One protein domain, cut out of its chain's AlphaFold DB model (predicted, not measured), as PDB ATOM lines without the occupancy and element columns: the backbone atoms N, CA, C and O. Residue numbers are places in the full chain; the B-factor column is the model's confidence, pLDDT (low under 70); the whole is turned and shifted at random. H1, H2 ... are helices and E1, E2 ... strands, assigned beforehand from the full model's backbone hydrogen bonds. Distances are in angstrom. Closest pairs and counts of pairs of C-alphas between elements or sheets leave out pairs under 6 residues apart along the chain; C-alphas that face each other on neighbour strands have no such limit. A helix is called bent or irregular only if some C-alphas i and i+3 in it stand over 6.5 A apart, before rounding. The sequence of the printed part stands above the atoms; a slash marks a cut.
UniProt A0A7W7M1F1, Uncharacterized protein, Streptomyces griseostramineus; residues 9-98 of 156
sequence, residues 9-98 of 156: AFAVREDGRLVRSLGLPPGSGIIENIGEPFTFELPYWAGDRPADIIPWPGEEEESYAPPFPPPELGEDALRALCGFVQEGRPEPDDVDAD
ATOM      1  N   ALA A   9     131.786 209.128 166.855       94.56
ATOM      2  CA  ALA A   9     132.447 210.059 167.769       94.56
ATOM      3  C   ALA A   9     131.558 211.263 168.103       94.56
ATOM      4  O   ALA A   9     130.937 211.838 167.211       94.56
ATOM      5  N   PHE A  10     131.536 211.682 169.370       95.81
ATOM      6  CA  PHE A  10     130.896 212.930 169.788       95.81
ATOM      7  C   PHE A  10     131.575 213.535 171.022       95.81
ATOM      8  O   PHE A  10     132.205 212.833 171.813       95.81
ATOM      9  N   ALA A  11     131.397 214.844 171.206       97.44
ATOM     10  CA  ALA A  11     131.826 215.559 172.400       97.44
ATOM     11  C   ALA A  11     130.783 216.605 172.805       97.44
ATOM     12  O   ALA A  11     130.298 217.367 171.970       97.44
ATOM     13  N   VAL A  12     130.484 216.681 174.101       97.69
ATOM     14  CA  VAL A  12     129.594 217.683 174.692       97.69
ATOM     15  C   VAL A  12     130.409 218.613 175.571       97.69
ATOM     16  O   VAL A  12     131.166 218.178 176.447       97.69
ATOM     17  N   ARG A  13     130.252 219.916 175.329       97.25
ATOM     18  CA  ARG A  13     130.872 220.970 176.130       97.25
ATOM     19  C   ARG A  13     129.794 221.880 176.701       97.25
ATOM     20  O   ARG A  13     128.966 222.382 175.954       97.25
ATOM     21  N   GLU A  14     129.878 222.155 177.995       96.00
ATOM     22  CA  GLU A  14     129.006 223.092 178.707       96.00
ATOM     23  C   GLU A  14     129.876 224.169 179.354       96.00
ATOM     24  O   GLU A  14     130.926 223.866 179.925       96.00
ATOM     25  N   ASP A  15     129.502 225.441 179.198       96.44
ATOM     26  CA  ASP A  15     130.252 226.593 179.723       96.44
ATOM     27  C   ASP A  15     131.762 226.553 179.404       96.44
ATOM     28  O   ASP A  15     132.631 226.906 180.206       96.44
ATOM     29  N   GLY A  16     132.097 226.071 178.203       95.62
ATOM     30  CA  GLY A  16     133.473 225.953 177.722       95.62
ATOM     31  C   GLY A  16     134.278 224.784 178.307       95.62
ATOM     32  O   GLY A  16     135.454 224.642 177.956       95.62
ATOM     33  N   ARG A  17     133.675 223.931 179.141       96.88
ATOM     34  CA  ARG A  17     134.290 222.731 179.729       96.88
ATOM     35  C   ARG A  17     133.810 221.472 179.025       96.88
ATOM     36  O   ARG A  17     132.659 221.393 178.622       96.88
ATOM     37  N   LEU A  18     134.697 220.490 178.883       97.69
ATOM     38  CA  LEU A  18     134.329 219.173 178.365       97.69
ATOM     39  C   LEU A  18     133.537 218.407 179.432       97.69
ATOM     40  O   LEU A  18     134.034 218.249 180.546       97.69
ATOM     41  N   VAL A  19     132.336 217.955 179.076       97.75
ATOM     42  CA  VAL A  19     131.435 217.187 179.954       97.75
ATOM     43  C   VAL A  19     131.462 215.708 179.592       97.75
ATOM     44  O   VAL A  19     131.597 214.866 180.474       97.75
ATOM     45  N   ARG A  20     131.397 215.402 178.294       98.12
ATOM     46  CA  ARG A  20     131.397 214.038 177.757       98.12
ATOM     47  C   ARG A  20     132.170 214.003 176.444       98.12
ATOM     48  O   ARG A  20     132.018 214.917 175.640       98.12
ATOM     49  N   SER A  21     132.969 212.965 176.224       98.00
ATOM     50  CA  SER A  21     133.616 212.676 174.938       98.00
ATOM     51  C   SER A  21     133.694 211.170 174.733       98.00
ATOM     52  O   SER A  21     134.190 210.466 175.617       98.00
ATOM     53  N   LEU A  22     133.200 210.682 173.599       97.31
ATOM     54  CA  LEU A  22     133.203 209.265 173.247       97.31
ATOM     55  C   LEU A  22     133.702 209.092 171.815       97.31
ATOM     56  O   LEU A  22     133.229 209.777 170.910       97.31
ATOM     57  N   GLY A  23     134.622 208.149 171.615       95.00
ATOM     58  CA  GLY A  23     135.156 207.775 170.309       95.00
ATOM     59  C   GLY A  23     135.254 206.260 170.161       95.00
ATOM     60  O   GLY A  23     135.990 205.609 170.907       95.00
ATOM     61  N   LEU A  24     134.530 205.724 169.178       91.75
ATOM     62  CA  LEU A  24     134.411 204.306 168.840       91.75
ATOM     63  C   LEU A  24     134.711 204.097 167.341       91.75
ATOM     64  O   LEU A  24     133.782 203.979 166.539       91.75
ATOM     65  N   PRO A  25     135.986 204.125 166.925       85.06
ATOM     66  CA  PRO A  25     136.383 203.700 165.589       85.06
ATOM     67  C   PRO A  25     136.156 202.193 165.387       85.06
ATOM     68  O   PRO A  25     136.163 201.415 166.350       85.06
ATOM     69  N   PRO A  26     136.055 201.743 164.129       75.69
ATOM     70  CA  PRO A  26     135.945 200.325 163.821       75.69
ATOM     71  C   PRO A  26     137.223 199.578 164.225       75.69
ATOM     72  O   PRO A  26     138.332 200.128 164.221       75.69
ATOM     73  N   GLY A  27     137.069 198.304 164.585       74.50
ATOM     74  CA  GLY A  27     138.162 197.344 164.792       74.50
ATOM     75  C   GLY A  27     139.106 197.589 165.980       74.50
ATOM     76  O   GLY A  27     139.833 196.679 166.363       74.50
ATOM     77  N   SER A  28     139.108 198.776 166.593       80.12
ATOM     78  CA  SER A  28     140.021 199.131 167.698       80.12
ATOM     79  C   SER A  28     139.321 199.384 169.037       80.12
ATOM     80  O   SER A  28     139.990 199.545 170.057       80.12
ATOM     81  N   GLY A  29     137.987 199.339 169.061       84.38
ATOM     82  CA  GLY A  29     137.199 199.502 170.279       84.38
ATOM     83  C   GLY A  29     137.133 200.960 170.724       84.38
ATOM     84  O   GLY A  29     136.980 201.864 169.907       84.38
ATOM     85  N   ILE A  30     137.212 201.197 172.034       91.81
ATOM     86  CA  ILE A  30     137.067 202.537 172.607       91.81
ATOM     87  C   ILE A  30     138.416 203.265 172.601       91.81
ATOM     88  O   ILE A  30     139.327 202.875 173.331       91.81
ATOM     89  N   ILE A  31     138.531 204.350 171.830       93.81
ATOM     90  CA  ILE A  31     139.729 205.214 171.838       93.81
ATOM     91  C   ILE A  31     139.579 206.423 172.761       93.81
ATOM     92  O   ILE A  31     140.577 206.996 173.192       93.81
ATOM     93  N   GLU A  32     138.344 206.808 173.081       94.44
ATOM     94  CA  GLU A  32     138.046 207.904 173.995       94.44
ATOM     95  C   GLU A  32     136.763 207.605 174.767       94.44
ATOM     96  O   GLU A  32     135.752 207.250 174.171       94.44
ATOM     97  N   ASN A  33     136.811 207.734 176.094       96.56
ATOM     98  CA  ASN A  33     135.654 207.598 176.975       96.56
ATOM     99  C   ASN A  33     135.845 208.496 178.202       96.56
ATOM    100  O   ASN A  33     136.363 208.068 179.232       96.56
ATOM    101  N   ILE A  34     135.505 209.772 178.051       98.12
ATOM    102  CA  ILE A  34     135.677 210.804 179.076       98.12
ATOM    103  C   ILE A  34     134.304 211.278 179.545       98.12
ATOM    104  O   ILE A  34     133.428 211.528 178.717       98.12
ATOM    105  N   GLY A  35     134.146 211.460 180.856       97.75
ATOM    106  CA  GLY A  35     132.898 211.913 181.472       97.75
ATOM    107  C   GLY A  35     131.926 210.777 181.781       97.75
ATOM    108  O   GLY A  35     132.133 209.638 181.365       97.75
ATOM    109  N   GLU A  36     130.876 211.101 182.532       97.75
ATOM    110  CA  GLU A  36     129.802 210.158 182.858       97.75
ATOM    111  C   GLU A  36     128.905 209.930 181.632       97.75
ATOM    112  O   GLU A  36     128.546 210.912 180.975       97.75
ATOM    113  N   PRO A  37     128.520 208.679 181.319       97.62
ATOM    114  CA  PRO A  37     127.599 208.396 180.226       97.62
ATOM    115  C   PRO A  37     126.257 209.113 180.394       97.62
ATOM    116  O   PRO A  37     125.695 209.170 181.492       97.62
ATOM    117  N   PHE A  38     125.702 209.609 179.291       98.06
ATOM    118  CA  PHE A  38     124.334 210.120 179.281       98.06
ATOM    119  C   PHE A  38     123.302 208.991 179.375       98.06
ATOM    120  O   PHE A  38     123.582 207.831 179.076       98.06
ATOM    121  N   THR A  39     122.062 209.342 179.730       97.88
ATOM    122  CA  THR A  39     120.956 208.384 179.888       97.88
ATOM    123  C   THR A  39     120.727 207.519 178.646       97.88
ATOM    124  O   THR A  39     120.454 206.331 178.788       97.88
ATOM    125  N   PHE A  40     120.867 208.089 177.444       96.31
ATOM    126  CA  PHE A  40     120.695 207.354 176.186       96.31
ATOM    127  C   PHE A  40     121.797 206.309 175.949       96.31
ATOM    128  O   PHE A  40     121.572 205.341 175.233       96.31
ATOM    129  N   GLU A  41     122.966 206.455 176.581       97.44
ATOM    130  CA  GLU A  41     124.064 205.493 176.462       97.44
ATOM    131  C   GLU A  41     123.893 204.288 177.400       97.44
ATOM    132  O   GLU A  41     124.443 203.218 177.147       97.44
ATOM    133  N   LEU A  42     123.157 204.438 178.508       97.00
ATOM    134  CA  LEU A  42     123.081 203.423 179.567       97.00
ATOM    135  C   LEU A  42     122.649 202.027 179.078       97.00
ATOM    136  O   LEU A  42     123.284 201.062 179.508       97.00
ATOM    137  N   PRO A  43     121.651 201.874 178.179       96.62
ATOM    138  CA  PRO A  43     121.266 200.557 177.662       96.62
ATOM    139  C   PRO A  43     122.409 199.845 176.924       96.62
ATOM    140  O   PRO A  43     122.554 198.628 177.018       96.62
ATOM    141  N   TYR A  44     123.262 200.597 176.226       94.62
ATOM    142  CA  TYR A  44     124.412 200.061 175.500       94.62
ATOM    143  C   TYR A  44     125.473 199.528 176.468       94.62
ATOM    144  O   TYR A  44     125.944 198.401 176.331       94.62
ATOM    145  N   TRP A  45     125.787 200.295 177.515       94.44
ATOM    146  CA  TRP A  45     126.741 199.879 178.549       94.44
ATOM    147  C   TRP A  45     126.224 198.736 179.431       94.44
ATOM    148  O   TRP A  45     127.026 197.967 179.961       94.44
ATOM    149  N   ALA A  46     124.904 198.607 179.576       94.75
ATOM    150  CA  ALA A  46     124.260 197.495 180.271       94.75
ATOM    151  C   ALA A  46     124.224 196.196 179.441       94.75
ATOM    152  O   ALA A  46     124.006 195.126 180.007       94.75
ATOM    153  N   GLY A  47     124.472 196.276 178.127       92.00
ATOM    154  CA  GLY A  47     124.369 195.142 177.206       92.00
ATOM    155  C   GLY A  47     122.948 194.875 176.697       92.00
ATOM    156  O   GLY A  47     122.711 193.830 176.099       92.00
ATOM    157  N   ASP A  48     122.012 195.808 176.894       93.81
ATOM    158  CA  ASP A  48     120.620 195.695 176.430       93.81
ATOM    159  C   ASP A  48     120.472 195.952 174.916       93.81
ATOM    160  O   ASP A  48     119.403 195.736 174.345       93.81
ATOM    161  N   ARG A  49     121.536 196.438 174.264       90.25
ATOM    162  CA  ARG A  49     121.616 196.732 172.823       90.25
ATOM    163  C   ARG A  49     122.797 195.990 172.186       90.25
ATOM    164  O   ARG A  49     123.785 196.631 171.841       90.25
ATOM    165  N   PRO A  50     122.770 194.649 172.114       88.25
ATOM    166  CA  PRO A  50     123.893 193.887 171.586       88.25
ATOM    167  C   PRO A  50     124.099 194.150 170.095       88.25
ATOM    168  O   PRO A  50     123.167 194.453 169.354       88.25
ATOM    169  N   ALA A  51     125.341 193.994 169.653       80.75
ATOM    170  CA  ALA A  51     125.671 193.924 168.242       80.75
ATOM    171  C   ALA A  51     125.146 192.620 167.617       80.75
ATOM    172  O   ALA A  51     125.869 191.627 167.543       80.75
ATOM    173  N   ASP A  52     123.896 192.622 167.161       71.75
ATOM    174  CA  ASP A  52     123.322 191.507 166.407       71.75
ATOM    175  C   ASP A  52     123.779 191.588 164.942       71.75
ATOM    176  O   ASP A  52     123.112 192.153 164.075       71.75
ATOM    177  N   ILE A  53     124.961 191.045 164.662       66.88
ATOM    178  CA  ILE A  53     125.524 191.014 163.310       66.88
ATOM    179  C   ILE A  53     124.973 189.776 162.617       66.88
ATOM    180  O   ILE A  53     125.308 188.651 162.974       66.88
ATOM    181  N   ILE A  54     124.105 189.971 161.625       66.31
ATOM    182  CA  ILE A  54     123.686 188.886 160.737       66.31
ATOM    183  C   ILE A  54     124.709 188.829 159.597       66.31
ATOM    184  O   ILE A  54     124.675 189.711 158.736       66.31
ATOM    185  N   PRO A  55     125.617 187.834 159.558       67.12
ATOM    186  CA  PRO A  55     126.578 187.729 158.469       67.12
ATOM    187  C   PRO A  55     125.854 187.485 157.143       67.12
ATOM    188  O   PRO A  55     124.869 186.736 157.073       67.12
ATOM    189  N   TRP A  56     126.354 188.089 156.066       68.12
ATOM    190  CA  TRP A  56     125.883 187.751 154.728       68.12
ATOM    191  C   TRP A  56     126.205 186.281 154.406       68.12
ATOM    192  O   TRP A  56     127.195 185.733 154.896       68.12
ATOM    193  N   PRO A  57     125.395 185.598 153.573       77.44
ATOM    194  CA  PRO A  57     125.641 184.200 153.237       77.44
ATOM    195  C   PRO A  57     127.025 184.001 152.602       77.44
ATOM    196  O   PRO A  57     127.260 184.417 151.470       77.44
ATOM    197  N   GLY A  58     127.916 183.306 153.313       74.75
ATOM    198  CA  GLY A  58     129.285 183.032 152.865       74.75
ATOM    199  C   GLY A  58     130.356 183.947 153.461       74.75
ATOM    200  O   GLY A  58     131.528 183.747 153.151       74.75
ATOM    201  N   GLU A  59     129.978 184.894 154.321       71.75
ATOM    202  CA  GLU A  59     130.904 185.713 155.103       71.75
ATOM    203  C   GLU A  59     131.043 185.169 156.531       71.75
ATOM    204  O   GLU A  59     130.124 184.551 157.078       71.75
ATOM    205  N   GLU A  60     132.226 185.352 157.118       67.88
ATOM    206  CA  GLU A  60     132.453 185.040 158.529       67.88
ATOM    207  C   GLU A  60     131.769 186.093 159.411       67.88
ATOM    208  O   GLU A  60     131.620 187.251 159.027       67.88
ATOM    209  N   GLU A  61     131.340 185.679 160.601       64.19
ATOM    210  CA  GLU A  61     130.730 186.570 161.586       64.19
ATOM    211  C   GLU A  61     131.803 187.516 162.147       64.19
ATOM    212  O   GLU A  61     132.602 187.149 163.011       64.19
ATOM    213  N   GLU A  62     131.867 188.734 161.614       64.88
ATOM    214  CA  GLU A  62     132.830 189.738 162.054       64.88
ATOM    215  C   GLU A  62     132.287 190.447 163.296       64.88
ATOM    216  O   GLU A  62     131.396 191.275 163.195       64.88
ATOM    217  N   SER A  63     132.782 190.106 164.488       65.19
ATOM    218  CA  SER A  63     132.342 190.751 165.733       65.19
ATOM    219  C   SER A  63     132.868 192.185 165.847       65.19
ATOM    220  O   SER A  63     134.071 192.423 165.715       65.19
ATOM    221  N   TYR A  64     131.996 193.139 166.190       67.31
ATOM    222  CA  TYR A  64     132.432 194.479 166.583       67.31
ATOM    223  C   TYR A  64     133.344 194.415 167.820       67.31
ATOM    224  O   TYR A  64     133.152 193.610 168.732       67.31
ATOM    225  N   ALA A  65     134.347 195.295 167.864       78.00
ATOM    226  CA  ALA A  65     135.184 195.471 169.048       78.00
ATOM    227  C   ALA A  65     134.389 195.984 170.274       78.00
ATOM    228  O   ALA A  65     134.604 195.467 171.373       78.00
ATOM    229  N   PRO A  66     133.485 196.982 170.150       79.44
ATOM    230  CA  PRO A  66     132.493 197.260 171.188       79.44
ATOM    231  C   PRO A  66     131.348 196.224 171.180       79.44
ATOM    232  O   PRO A  66     131.021 195.689 170.125       79.44
ATOM    233  N   PRO A  67     130.691 195.968 172.333       83.62
ATOM    234  CA  PRO A  67     129.632 194.955 172.454       83.62
ATOM    235  C   PRO A  67     128.291 195.363 171.813       83.62
ATOM    236  O   PRO A  67     127.313 194.622 171.903       83.62
ATOM    237  N   PHE A  68     128.239 196.540 171.196       88.12
ATOM    238  CA  PHE A  68     127.066 197.134 170.573       88.12
ATOM    239  C   PHE A  68     127.460 197.887 169.294       88.12
ATOM    240  O   PHE A  68     128.622 198.297 169.185       88.12
ATOM    241  N   PRO A  69     126.533 198.109 168.344       86.62
ATOM    242  CA  PRO A  69     126.844 198.765 167.075       86.62
ATOM    243  C   PRO A  69     127.118 200.262 167.292       86.62
ATOM    244  O   PRO A  69     126.221 200.985 167.741       86.62
ATOM    245  N   PRO A  70     128.315 200.781 166.955       89.69
ATOM    246  CA  PRO A  70     128.589 202.214 167.058       89.69
ATOM    247  C   PRO A  70     127.598 203.104 166.283       89.69
ATOM    248  O   PRO A  70     127.216 204.141 166.831       89.69
ATOM    249  N   PRO A  71     127.133 202.739 165.066       87.94
ATOM    250  CA  PRO A  71     126.150 203.546 164.346       87.94
ATOM    251  C   PRO A  71     124.818 203.718 165.086       87.94
ATOM    252  O   PRO A  71     124.279 204.821 165.082       87.94
ATOM    253  N   GLU A  72     124.315 202.682 165.769       90.38
ATOM    254  CA  GLU A  72     123.046 202.763 166.513       90.38
ATOM    255  C   GLU A  72     123.134 203.744 167.683       90.38
ATOM    256  O   GLU A  72     122.294 204.637 167.812       90.38
ATOM    257  N   LEU A  73     124.204 203.654 168.480       93.19
ATOM    258  CA  LEU A  73     124.456 204.634 169.536       93.19
ATOM    259  C   LEU A  73     124.634 206.049 168.957       93.19
ATOM    260  O   LEU A  73     124.278 207.033 169.604       93.19
ATOM    261  N   GLY A  74     125.167 206.164 167.737       92.75
ATOM    262  CA  GLY A  74     125.278 207.432 167.022       92.75
ATOM    263  C   GLY A  74     123.935 208.068 166.681       92.75
ATOM    264  O   GLY A  74     123.779 209.272 166.871       92.75
ATOM    265  N   GLU A  75     122.957 207.279 166.240       93.31
ATOM    266  CA  GLU A  75     121.597 207.770 165.989       93.31
ATOM    267  C   GLU A  75     120.919 208.236 167.285       93.31
ATOM    268  O   GLU A  75     120.342 209.324 167.323       93.31
ATOM    269  N   ASP A  76     121.052 207.471 168.374       95.19
ATOM    270  CA  ASP A  76     120.509 207.873 169.678       95.19
ATOM    271  C   ASP A  76     121.204 209.133 170.225       95.19
ATOM    272  O   ASP A  76     120.552 209.993 170.824       95.19
ATOM    273  N   ALA A  77     122.509 209.291 169.976       95.56
ATOM    274  CA  ALA A  77     123.248 210.502 170.321       95.56
ATOM    275  C   ALA A  77     122.777 211.717 169.504       95.56
ATOM    276  O   ALA A  77     122.581 212.789 170.078       95.56
ATOM    277  N   LEU A  78     122.559 211.572 168.191       95.19
ATOM    278  CA  LEU A  78     122.016 212.641 167.343       95.19
ATOM    279  C   LEU A  78     120.632 213.079 167.827       95.19
ATOM    280  O   LEU A  78     120.394 214.277 167.996       95.19
ATOM    281  N   ARG A  79     119.752 212.126 168.145       95.56
ATOM    282  CA  ARG A  79     118.419 212.450 168.658       95.56
ATOM    283  C   ARG A  79     118.501 213.156 170.007       95.56
ATOM    284  O   ARG A  79     117.878 214.196 170.190       95.56
ATOM    285  N   ALA A  80     119.292 212.637 170.943       95.75
ATOM    286  CA  ALA A  80     119.377 213.201 172.286       95.75
ATOM    287  C   ALA A  80     120.052 214.583 172.335       95.75
ATOM    288  O   ALA A  80     119.667 215.418 173.153       95.75
ATOM    289  N   LEU A  81     121.066 214.821 171.496       95.25
ATOM    290  CA  LEU A  81     121.878 216.044 171.539       95.25
ATOM    291  C   LEU A  81     121.416 217.109 170.539       95.25
ATOM    292  O   LEU A  81     121.534 218.300 170.823       95.25
ATOM    293  N   CYS A  82     120.904 216.691 169.382       93.75
ATOM    294  CA  CYS A  82     120.545 217.578 168.276       93.75
ATOM    295  C   CYS A  82     119.051 217.533 167.921       93.75
ATOM    296  O   CYS A  82     118.578 218.412 167.204       93.75
ATOM    297  N   GLY A  83     118.306 216.547 168.425       95.44
ATOM    298  CA  GLY A  83     116.864 216.432 168.226       95.44
ATOM    299  C   GLY A  83     116.439 215.728 166.940       95.44
ATOM    300  O   GLY A  83     115.262 215.787 166.626       95.44
ATOM    301  N   PHE A  84     117.335 215.089 166.183       94.44
ATOM    302  CA  PHE A  84     116.987 214.419 164.920       94.44
ATOM    303  C   PHE A  84     117.737 213.094 164.728       94.44
ATOM    304  O   PHE A  84     118.726 212.834 165.407       94.44
ATOM    305  N   VAL A  85     117.292 212.282 163.766       92.75
ATOM    306  CA  VAL A  85     117.975 211.061 163.293       92.75
ATOM    307  C   VAL A  85     118.338 211.187 161.816       92.75
ATOM    308  O   VAL A  85     117.687 211.931 161.085       92.75
ATOM    309  N   GLN A  86     119.367 210.468 161.369       87.81
ATOM    310  CA  GLN A  86     119.834 210.515 159.979       87.81
ATOM    311  C   GLN A  86     119.336 209.328 159.149       87.81
ATOM    312  O   GLN A  86     119.003 209.499 157.978       87.81
ATOM    313  N   GLU A  87     119.320 208.128 159.734       84.88
ATOM    314  CA  GLU A  87     118.922 206.887 159.045       84.88
ATOM    315  C   GLU A  87     117.689 206.216 159.636       84.88
ATOM    316  O   GLU A  87     117.015 205.438 158.957       84.88
ATOM    317  N   GLY A  88     117.384 206.517 160.896       79.31
ATOM    318  CA  GLY A  88     116.184 206.030 161.554       79.31
ATOM    319  C   GLY A  88     114.913 206.670 161.001       79.31
ATOM    320  O   GLY A  88     114.929 207.677 160.298       79.31
ATOM    321  N   ARG A  89     113.768 206.100 161.379       85.88
ATOM    322  CA  ARG A  89     112.480 206.761 161.165       85.88
ATOM    323  C   ARG A  89     112.370 207.948 162.135       85.88
ATOM    324  O   ARG A  89     112.438 207.703 163.344       85.88
ATOM    325  N   PRO A  90     112.153 209.180 161.642       90.38
ATOM    326  CA  PRO A  90     111.889 210.313 162.513       90.38
ATOM    327  C   PRO A  90     110.612 210.089 163.325       90.38
ATOM    328  O   PRO A  90     109.605 209.583 162.808       90.38
ATOM    329  N   GLU A  91     110.659 210.450 164.599       92.69
ATOM    330  CA  GLU A  91     109.487 210.558 165.458       92.69
ATOM    331  C   GLU A  91     108.768 211.895 165.212       92.69
ATOM    332  O   GLU A  91     109.378 212.837 164.711       92.69
ATOM    333  N   PRO A  92     107.466 212.014 165.540       92.94
ATOM    334  CA  PRO A  92     106.711 213.247 165.293       92.94
ATOM    335  C   PRO A  92     107.294 214.503 165.953       92.94
ATOM    336  O   PRO A  92     107.052 215.601 165.456       92.94
ATOM    337  N   ASP A  93     108.024 214.328 167.057       93.88
ATOM    338  CA  ASP A  93     108.637 215.411 167.829       93.88
ATOM    339  C   ASP A  93     110.122 215.632 167.470       93.88
ATOM    340  O   ASP A  93     110.755 216.522 168.042       93.88
ATOM    341  N   ASP A  94     110.683 214.853 166.534       94.94
ATOM    342  CA  ASP A  94     112.044 215.077 166.041       94.94
ATOM    343  C   ASP A  94     112.105 216.376 165.212       94.94
ATOM    344  O   ASP A  94     111.184 216.745 164.478       94.94
ATOM    345  N   VAL A  95     113.237 217.068 165.311       93.94
ATOM    346  CA  VAL A  95     113.604 218.207 164.473       93.94
ATOM    347  C   VAL A  95     113.701 217.752 163.018       93.94
ATOM    348  O   VAL A  95     114.379 216.777 162.698       93.94
ATOM    349  N   ASP A  96     113.069 218.511 162.123       92.25
ATOM    350  CA  ASP A  96     113.265 218.365 160.683       92.25
ATOM    351  C   ASP A  96     114.664 218.873 160.306       92.25
ATOM    352  O   ASP A  96     114.890 220.077 160.146       92.25
ATOM    353  N   ALA A  97     115.618 217.946 160.221       90.19
ATOM    354  CA  ALA A  97     117.006 218.251 159.893       90.19
ATOM    355  C   ALA A  97     117.153 218.876 158.495       90.19
ATOM    356  O   ALA A  97     118.020 219.730 158.306       90.19
ATOM    357  N   ASP A  98     116.282 218.519 157.544       88.94
ATOM    358  CA  ASP A  98     116.314 219.042 156.173       88.94
ATOM    359  C   ASP A  98     115.818 220.496 156.095       88.94
ATOM    360  O   ASP A  98     116.141 221.224 155.154       88.94
TER     361      ASP A  98
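Overview. This is residues 9 to 98 of the 156 residues of an uncharacterized protein of Streptomyces griseostramineus (UniProt A0A7W7M1F1). A small sheet of three antiparallel strands has the helix H2 over one face, toward E1, and the shorter helix H1 packs side by side with H2 as a helical hairpin. The long loop of residues 47 to 69, between the two helices, reaches far from this body at one end, and the tail of residues 83 to 98 follows H2. The printed part has 90 residues, with three named strands and then two named helices along the chain, E1 E2 E3 H1 H2; the sheet order is E1 - E2 - E3. The class is mixed, helices and strands, with under half of the residues, 38, in named elements. The whole is only just loose, close to compact, with a radius of gyration of the C-alphas of 14.8 A, and elongated, spanning 50 by 32 by 22 A.

Arrangement. Start with the sheet: inner strand E2, residues 17 to 24, stands between the edge strands E1, residues 9 to 14, and E3, residues 32 to 34. They form a meander, each strand the antiparallel neighbour of the one before. In the hairpin E1 and E2, at 172 degrees, look for N 12 and O 20, 2.8 A apart and within hydrogen-bond range. In the hairpin E2 and E3, at 149 degrees, N 21 and O 34 are within range at 2.9 A. Now look at H2, residues 70 to 82: it is on one face of the sheet, in two layers, helix on sheet, at a height over the sheet of 8.5 A. It is only just over E1, with 3 of its C-alphas falling there, and runs along the strands, at 26 degrees to E1 on the local plane. The closest C-alphas of E1 and H2 are those of Ala 9 and Gly 74, 7.7 A apart. H1, residues 39 to 46, is not on the sheet. H1 and H2 touch, closest at the C-alphas of Phe 40 and Asp 76, 6.5 A apart, with a shallow tilt of 19 degrees, opposite ways. H1 is irregular, only just: C-alphas 40 and 43 are 7.0 A apart. Every O i to N i+4 pair of H2 is within hydrogen-bond range, but 2 of 4 in H1.

Along the chain. Find C-alpha 9 at (132.447, 210.059, 167.769), where E1 begins its 17.4 A; E2 measures 21.4 A and E3 6.3 A. H1 covers 11.4 A from C-alpha 39 at (120.956, 208.384, 179.888). H2 covers 17.4 A and ends at C-alpha 82, (120.545, 217.578, 168.276).

Size, cuts and confidence. The two C-alphas farthest apart, those of Asp 15 and Gly 58, are 51.2 A apart. The printed part has no cut. The link from H1 to H2, 23 residues, is long. Mean pLDDT of the printed part is 88.9; look for values under 70 at residues 53 to 56 and 60 to 64.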